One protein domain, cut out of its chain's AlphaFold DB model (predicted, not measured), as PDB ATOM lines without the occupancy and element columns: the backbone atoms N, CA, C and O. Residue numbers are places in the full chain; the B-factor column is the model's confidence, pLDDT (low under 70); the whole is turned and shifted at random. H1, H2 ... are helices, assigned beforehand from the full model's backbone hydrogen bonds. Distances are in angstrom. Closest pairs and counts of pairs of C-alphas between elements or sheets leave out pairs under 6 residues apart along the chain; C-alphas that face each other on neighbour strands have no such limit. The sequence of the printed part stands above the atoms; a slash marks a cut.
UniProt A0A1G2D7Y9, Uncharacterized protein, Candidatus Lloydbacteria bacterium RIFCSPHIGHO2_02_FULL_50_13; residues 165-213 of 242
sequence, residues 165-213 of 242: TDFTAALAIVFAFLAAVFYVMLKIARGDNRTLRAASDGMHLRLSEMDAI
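This is residues 165 to 213 of the 242 residues of an uncharacterized protein of Candidatus Lloydbacteria bacterium RIFCSPHIGHO2_02_FULL_50_13 (UniProt A0A1G2D7Y9). Two long helices, H1 and then H2, meet near their ends at a corner and spread from it as a wide, open V. Nothing packs between the arms, and the tips of the V, at the first and last printed residues, make the longest axis. The printed part has 49 residues, with two named helices and no named strand, and its class is all helix. It is extended, with a radius of gyration of the C-alphas of 19.0 A and spans of 61 by 25 by 8 A.

H1, residues 165 to 189, runs 35.6 A from C-alpha 165 at (-53.569, -15.427, 10.743) to C-alpha 189 at (-32.267, -7.896, 38.289). H2, residues 193 to 213, runs 31.1 A and ends with C-alpha 213 at (-14.365, -39.439, 50.183).

H1 and H2 meet only through their link, a tight one of 3 residues. Residues 165 to 187 of H1 and 197 to 213 of H2 stand free. In H1 every O i to N i+4 pair is within hydrogen-bond range; in H2, 16 of 17 are.

The two C-alphas farthest apart, those of Thr 165 and Ala 212, are 60.9 A apart. The printed part has no cut. Its mean pLDDT is 74.8, and residues 191 to 213 are under 70.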
ATOM      1  N   THR A 165     -53.307 -14.903   9.396       77.25
ATOM      2  CA  THR A 165     -53.569 -15.427  10.743       77.25
ATOM      3  C   THR A 165     -52.499 -16.405  11.224       77.25
ATOM      4  O   THR A 165     -52.083 -16.314  12.376       77.25
ATOM      5  N   ASP A 166     -51.999 -17.290  10.356       74.56
ATOM      6  CA  ASP A 166     -50.928 -18.236  10.704       74.56
ATOM      7  C   ASP A 166     -49.628 -17.483  11.020       74.56
ATOM      8  O   ASP A 166     -48.924 -17.788  11.986       74.56
ATOM      9  N   PHE A 167     -49.349 -16.421  10.258       79.25
ATOM     10  CA  PHE A 167     -48.214 -15.534  10.511       79.25
ATOM     11  C   PHE A 167     -48.367 -14.744  11.822       79.25
ATOM     12  O   PHE A 167     -47.407 -14.620  12.586       79.25
ATOM     13  N   THR A 168     -49.573 -14.246  12.127       88.12
ATOM     14  CA  THR A 168     -49.821 -13.528  13.393       88.12
ATOM     15  C   THR A 168     -49.705 -14.451  14.601       88.12
ATOM     16  O   THR A 168     -49.134 -14.049  15.614       88.12
ATOM     17  N   ALA A 169     -50.189 -15.691  14.496       89.19
ATOM     18  CA  ALA A 169     -50.054 -16.689  15.551       89.19
ATOM     19  C   ALA A 169     -48.579 -17.019  15.830       89.19
ATOM     20  O   ALA A 169     -48.156 -17.020  16.987       89.19
ATOM     21  N   ALA A 170     -47.771 -17.213  14.782       87.75
ATOM     22  CA  ALA A 170     -46.335 -17.443  14.925       87.75
ATOM     23  C   ALA A 170     -45.626 -16.257  15.606       87.75
ATOM     24  O   ALA A 170     -44.836 -16.457  16.531       87.75
ATOM     25  N   LEU A 171     -45.948 -15.019  15.213       93.56
ATOM     26  CA  LEU A 171     -45.410 -13.821  15.864       93.56
ATOM     27  C   LEU A 171     -45.811 -13.730  17.340       93.56
ATOM     28  O   LEU A 171     -44.969 -13.409  18.177       93.56
ATOM     29  N   ALA A 172     -47.063 -14.043  17.677       94.50
ATOM     30  CA  ALA A 172     -47.535 -14.021  19.059       94.50
ATOM     31  C   ALA A 172     -46.745 -14.993  19.952       94.50
ATOM     32  O   ALA A 172     -46.377 -14.633  21.071       94.50
ATOM     33  N   ILE A 173     -46.412 -16.185  19.441       95.44
ATOM     34  CA  ILE A 173     -45.574 -17.165  20.151       95.44
ATOM     35  C   ILE A 173     -44.173 -16.595  20.409       95.44
ATOM     36  O   ILE A 173     -43.663 -16.688  21.528       95.44
ATOM     37  N   VAL A 174     -43.563 -15.956  19.405       95.69
ATOM     38  CA  VAL A 174     -42.238 -15.333  19.544       95.69
ATOM     39  C   VAL A 174     -42.263 -14.218  20.595       95.69
ATOM     40  O   VAL A 174     -41.409 -14.191  21.481       95.69
ATOM     41  N   PHE A 175     -43.262 -13.332  20.559       96.81
ATOM     42  CA  PHE A 175     -43.396 -12.263  21.551       96.81
ATOM     43  C   PHE A 175     -43.656 -12.794  22.963       96.81
ATOM     44  O   PHE A 175     -43.081 -12.267  23.915       96.81
ATOM     45  N   ALA A 176     -44.460 -13.849  23.114       96.56
ATOM     46  CA  ALA A 176     -44.685 -14.487  24.407       96.56
ATOM     47  C   ALA A 176     -43.382 -15.058  24.991       96.56
ATOM     48  O   ALA A 176     -43.099 -14.866  26.176       96.56
ATOM     49  N   PHE A 177     -42.551 -15.691  24.158       96.88
ATOM     50  CA  PHE A 177     -41.249 -16.202  24.579       96.88
ATOM     51  C   PHE A 177     -40.300 -15.071  25.002       96.88
ATOM     52  O   PHE A 177     -39.694 -15.135  26.072       96.88
ATOM     53  N   LEU A 178     -40.224 -13.995  24.214       97.06
ATOM     54  CA  LEU A 178     -39.412 -12.822  24.550       97.06
ATOM     55  C   LEU A 178     -39.879 -12.150  25.848       97.06
ATOM     56  O   LEU A 178     -39.048 -11.780  26.677       97.06
ATOM     57  N   ALA A 179     -41.192 -12.041  26.061       96.44
ATOM     58  CA  ALA A 179     -41.759 -11.504  27.293       96.44
ATOM     59  C   ALA A 179     -41.413 -12.377  28.512       96.44
ATOM     60  O   ALA A 179     -41.062 -11.841  29.565       96.44
ATOM     61  N   ALA A 180     -41.444 -13.705  28.371       95.69
ATOM     62  CA  ALA A 180     -41.043 -14.629  29.430       95.69
ATOM     63  C   ALA A 180     -39.551 -14.490  29.779       95.69
ATOM     64  O   ALA A 180     -39.203 -14.374  30.956       95.69
ATOM     65  N   VAL A 181     -38.671 -14.422  28.773       95.69
ATOM     66  CA  VAL A 181     -37.230 -14.192  28.978       95.69
ATOM     67  C   VAL A 181     -36.988 -12.851  29.672       95.69
ATOM     68  O   VAL A 181     -36.242 -12.781  30.651       95.69
ATOM     69  N   PHE A 182     -37.659 -11.790  29.220       95.94
ATOM     70  CA  PHE A 182     -37.557 -10.468  29.832       95.94
ATOM     71  C   PHE A 182     -38.042 -10.465  31.289       95.94
ATOM     72  O   PHE A 182     -37.397  -9.878  32.157       95.94
ATOM     73  N   TYR A 183     -39.134 -11.174  31.585       94.50
ATOM     74  CA  TYR A 183     -39.633 -11.339  32.948       94.50
ATOM     75  C   TYR A 183     -38.619 -12.053  33.856       94.50
ATOM     76  O   TYR A 183     -38.375 -11.591  34.972       94.50
ATOM     77  N   VAL A 184     -37.986 -13.132  33.380       90.75
ATOM     78  CA  VAL A 184     -36.923 -13.835  34.121       90.75
ATOM     79  C   VAL A 184     -35.742 -12.901  34.392       90.75
ATOM     80  O   VAL A 184     -35.268 -12.827  35.525       90.75
ATOM     81  N   MET A 185     -35.315 -12.120  33.396       91.06
ATOM     82  CA  MET A 185     -34.246 -11.130  33.566       91.06
ATOM     83  C   MET A 185     -34.612 -10.051  34.591       91.06
ATOM     84  O   MET A 185     -33.794  -9.718  35.446       91.06
ATOM     85  N   LEU A 186     -35.852  -9.549  34.580       90.94
ATOM     86  CA  LEU A 186     -36.339  -8.612  35.597       90.94
ATOM     87  C   LEU A 186     -36.372  -9.235  36.997       90.94
ATOM     88  O   LEU A 186     -36.052  -8.554  37.971       90.94
ATOM     89  N   LYS A 187     -36.741 -10.514  37.113       85.50
ATOM     90  CA  LYS A 187     -36.709 -11.280  38.370       85.50
ATOM     91  C   LYS A 187     -35.284 -11.398  38.926       85.50
ATOM     92  O   LYS A 187     -35.092 -11.187  40.122       85.50
ATOM     93  N   ILE A 188     -34.300 -11.662  38.065       82.62
ATOM     94  CA  ILE A 188     -32.874 -11.697  38.430       82.62
ATOM     95  C   ILE A 188     -32.396 -10.298  38.846       82.62
ATOM     96  O   ILE A 188     -31.822 -10.132  39.921       82.62
ATOM     97  N   ALA A 189     -32.690  -9.273  38.040       83.62
ATOM     98  CA  ALA A 189     -32.267  -7.896  38.289       83.62
ATOM     99  C   ALA A 189     -32.882  -7.295  39.565       83.62
ATOM    100  O   ALA A 189     -32.227  -6.524  40.263       83.62
ATOM    101  N   ARG A 190     -34.123  -7.669  39.910       83.62
ATOM    102  CA  ARG A 190     -34.797  -7.235  41.147       83.62
ATOM    103  C   ARG A 190     -34.279  -7.919  42.412       83.62
ATOM    104  O   ARG A 190     -34.746  -7.591  43.496       83.62
ATOM    105  N   GLY A 191     -33.300  -8.817  42.305       62.88
ATOM    106  CA  GLY A 191     -32.593  -9.311  43.479       62.88
ATOM    107  C   GLY A 191     -33.398 -10.300  44.317       62.88
ATOM    108  O   GLY A 191     -33.214 -10.355  45.531       62.88
ATOM    109  N   ASP A 192     -34.200 -11.161  43.685       54.53
ATOM    110  CA  ASP A 192     -34.690 -12.406  44.304       54.53
ATOM    111  C   ASP A 192     -33.530 -13.440  44.398       54.53
ATOM    112  O   ASP A 192     -33.646 -14.612  44.058       54.53
ATOM    113  N   ASN A 193     -32.352 -13.000  44.861       54.91
ATOM    114  CA  ASN A 193     -31.114 -13.786  44.986       54.91
ATOM    115  C   ASN A 193     -31.155 -14.809  46.134       54.91
ATOM    116  O   ASN A 193     -30.152 -15.468  46.420       54.91
ATOM    117  N   ARG A 194     -32.296 -14.951  46.818       57.69
ATOM    118  CA  ARG A 194     -32.446 -15.898  47.930       57.69
ATOM    119  C   ARG A 194     -32.473 -17.349  47.446       57.69
ATOM    120  O   ARG A 194     -31.924 -18.209  48.123       57.69
ATOM    121  N   THR A 195     -33.022 -17.625  46.263       56.88
ATOM    122  CA  THR A 195     -33.078 -18.986  45.699       56.88
ATOM    123  C   THR A 195     -31.788 -19.396  44.989       56.88
ATOM    124  O   THR A 195     -31.382 -20.548  45.099       56.88
ATOM    125  N   LEU A 196     -31.090 -18.461  44.334       57.12
ATOM    126  CA  LEU A 196     -29.792 -18.730  43.696       57.12
ATOM    127  C   LEU A 196     -28.667 -18.968  44.716       57.12
ATOM    128  O   LEU A 196     -27.851 -19.861  44.504       57.12
ATOM    129  N   ARG A 197     -28.658 -18.254  45.854       56.06
ATOM    130  CA  ARG A 197     -27.740 -18.579  46.963       56.06
ATOM    131  C   ARG A 197     -28.057 -19.931  47.596       56.06
ATOM    132  O   ARG A 197     -27.144 -20.719  47.765       56.06
ATOM    133  N   ALA A 198     -29.332 -20.259  47.824       58.88
ATOM    134  CA  ALA A 198     -29.711 -21.569  48.363       58.88
ATOM    135  C   ALA A 198     -29.327 -22.745  47.436       58.88
ATOM    136  O   ALA A 198     -28.914 -23.799  47.915       58.88
ATOM    137  N   ALA A 199     -29.414 -22.568  46.112       58.88
ATOM    138  CA  ALA A 199     -28.970 -23.575  45.144       58.88
ATOM    139  C   ALA A 199     -27.432 -23.672  45.040       58.88
ATOM    140  O   ALA A 199     -26.896 -24.769  44.894       58.88
ATOM    141  N   SER A 200     -26.724 -22.541  45.148       60.25
ATOM    142  CA  SER A 200     -25.255 -22.485  45.176       60.25
ATOM    143  C   SER A 200     -24.679 -23.114  46.450       60.25
ATOM    144  O   SER A 200     -23.751 -23.920  46.377       60.25
ATOM    145  N   ASP A 201     -25.258 -22.809  47.611       59.66
ATOM    146  CA  ASP A 201     -24.820 -23.348  48.903       59.66
ATOM    147  C   ASP A 201     -25.083 -24.865  48.990       59.66
ATOM    148  O   ASP A 201     -24.262 -25.614  49.522       59.66
ATOM    149  N   GLY A 202     -26.166 -25.351  48.366       58.06
ATOM    150  CA  GLY A 202     -26.439 -26.785  48.222       58.06
ATOM    151  C   GLY A 202     -25.424 -27.538  47.346       58.06
ATOM    152  O   GLY A 202     -25.110 -28.694  47.633       58.06
ATOM    153  N   MET A 203     -24.861 -26.903  46.308       55.06
ATOM    154  CA  MET A 203     -23.796 -27.510  45.490       55.06
ATOM    155  C   MET A 203     -22.433 -27.501  46.195       55.06
ATOM    156  O   MET A 203     -21.675 -28.462  46.053       55.06
ATOM    157  N   HIS A 204     -22.140 -26.480  47.005       56.69
ATOM    158  CA  HIS A 204     -20.900 -26.427  47.789       56.69
ATOM    159  C   HIS A 204     -20.832 -27.519  48.870       56.69
ATOM    160  O   HIS A 204     -19.763 -28.087  49.103       56.69
ATOM    161  N   LEU A 205     -21.971 -27.875  49.476       57.41
ATOM    162  CA  LEU A 205     -22.068 -28.996  50.419       57.41
ATOM    163  C   LEU A 205     -21.773 -30.353  49.758       57.41
ATOM    164  O   LEU A 205     -21.099 -31.183  50.361       57.41
ATOM    165  N   ARG A 206     -22.184 -30.558  48.498       57.78
ATOM    166  CA  ARG A 206     -21.896 -31.803  47.761       57.78
ATOM    167  C   ARG A 206     -20.448 -31.936  47.289       57.78
ATOM    168  O   ARG A 206     -19.937 -33.051  47.241       57.78
ATOM    169  N   LEU A 207     -19.781 -30.829  46.962       57.25
ATOM    170  CA  LEU A 207     -18.352 -30.840  46.619       57.25
ATOM    171  C   LEU A 207     -17.475 -31.132  47.848       57.25
ATOM    172  O   LEU A 207     -16.542 -31.922  47.752       57.25
ATOM    173  N   SER A 208     -17.840 -30.591  49.015       55.53
ATOM    174  CA  SER A 208     -17.186 -30.900  50.296       55.53
ATOM    175  C   SER A 208     -17.311 -32.384  50.685       55.53
ATOM    176  O   SER A 208     -16.350 -33.004  51.138       55.53
ATOM    177  N   GLU A 209     -18.474 -32.997  50.440       56.66
ATOM    178  CA  GLU A 209     -18.699 -34.424  50.704       56.66
ATOM    179  C   GLU A 209     -17.898 -35.334  49.751       56.66
ATOM    180  O   GLU A 209     -17.390 -36.376  50.168       56.66
ATOM    181  N   MET A 210     -17.698 -34.926  48.491       55.69
ATOM    182  CA  MET A 210     -16.863 -35.675  47.540       55.69
ATOM    183  C   MET A 210     -15.359 -35.598  47.852       55.69
ATOM    184  O   MET A 210     -14.659 -36.596  47.661       55.69
ATOM    185  N   ASP A 211     -14.857 -34.479  48.381       55.81
ATOM    186  CA  ASP A 211     -13.450 -34.364  48.796       55.81
ATOM    187  C   ASP A 211     -13.153 -35.147  50.088       55.81
ATOM    188  O   ASP A 211     -12.077 -35.738  50.222       55.81
ATOM    189  N   ALA A 212     -14.130 -35.275  50.992       56.56
ATOM    190  CA  ALA A 212     -14.012 -36.135  52.173       56.56
ATOM    191  C   ALA A 212     -13.906 -37.634  51.820       56.56
ATOM    192  O   ALA A 212     -13.272 -38.400  52.548       56.56
ATOM    193  N   ILE A 213     -14.475 -38.058  50.684       56.25
ATOM    194  CA  ILE A 213     -14.365 -39.439  50.183       56.25
ATOM    195  C   ILE A 213     -13.034 -39.651  49.434       56.25
ATOM    196  O   ILE A 213     -12.457 -40.737  49.500       56.25
TER     197      ILE A 213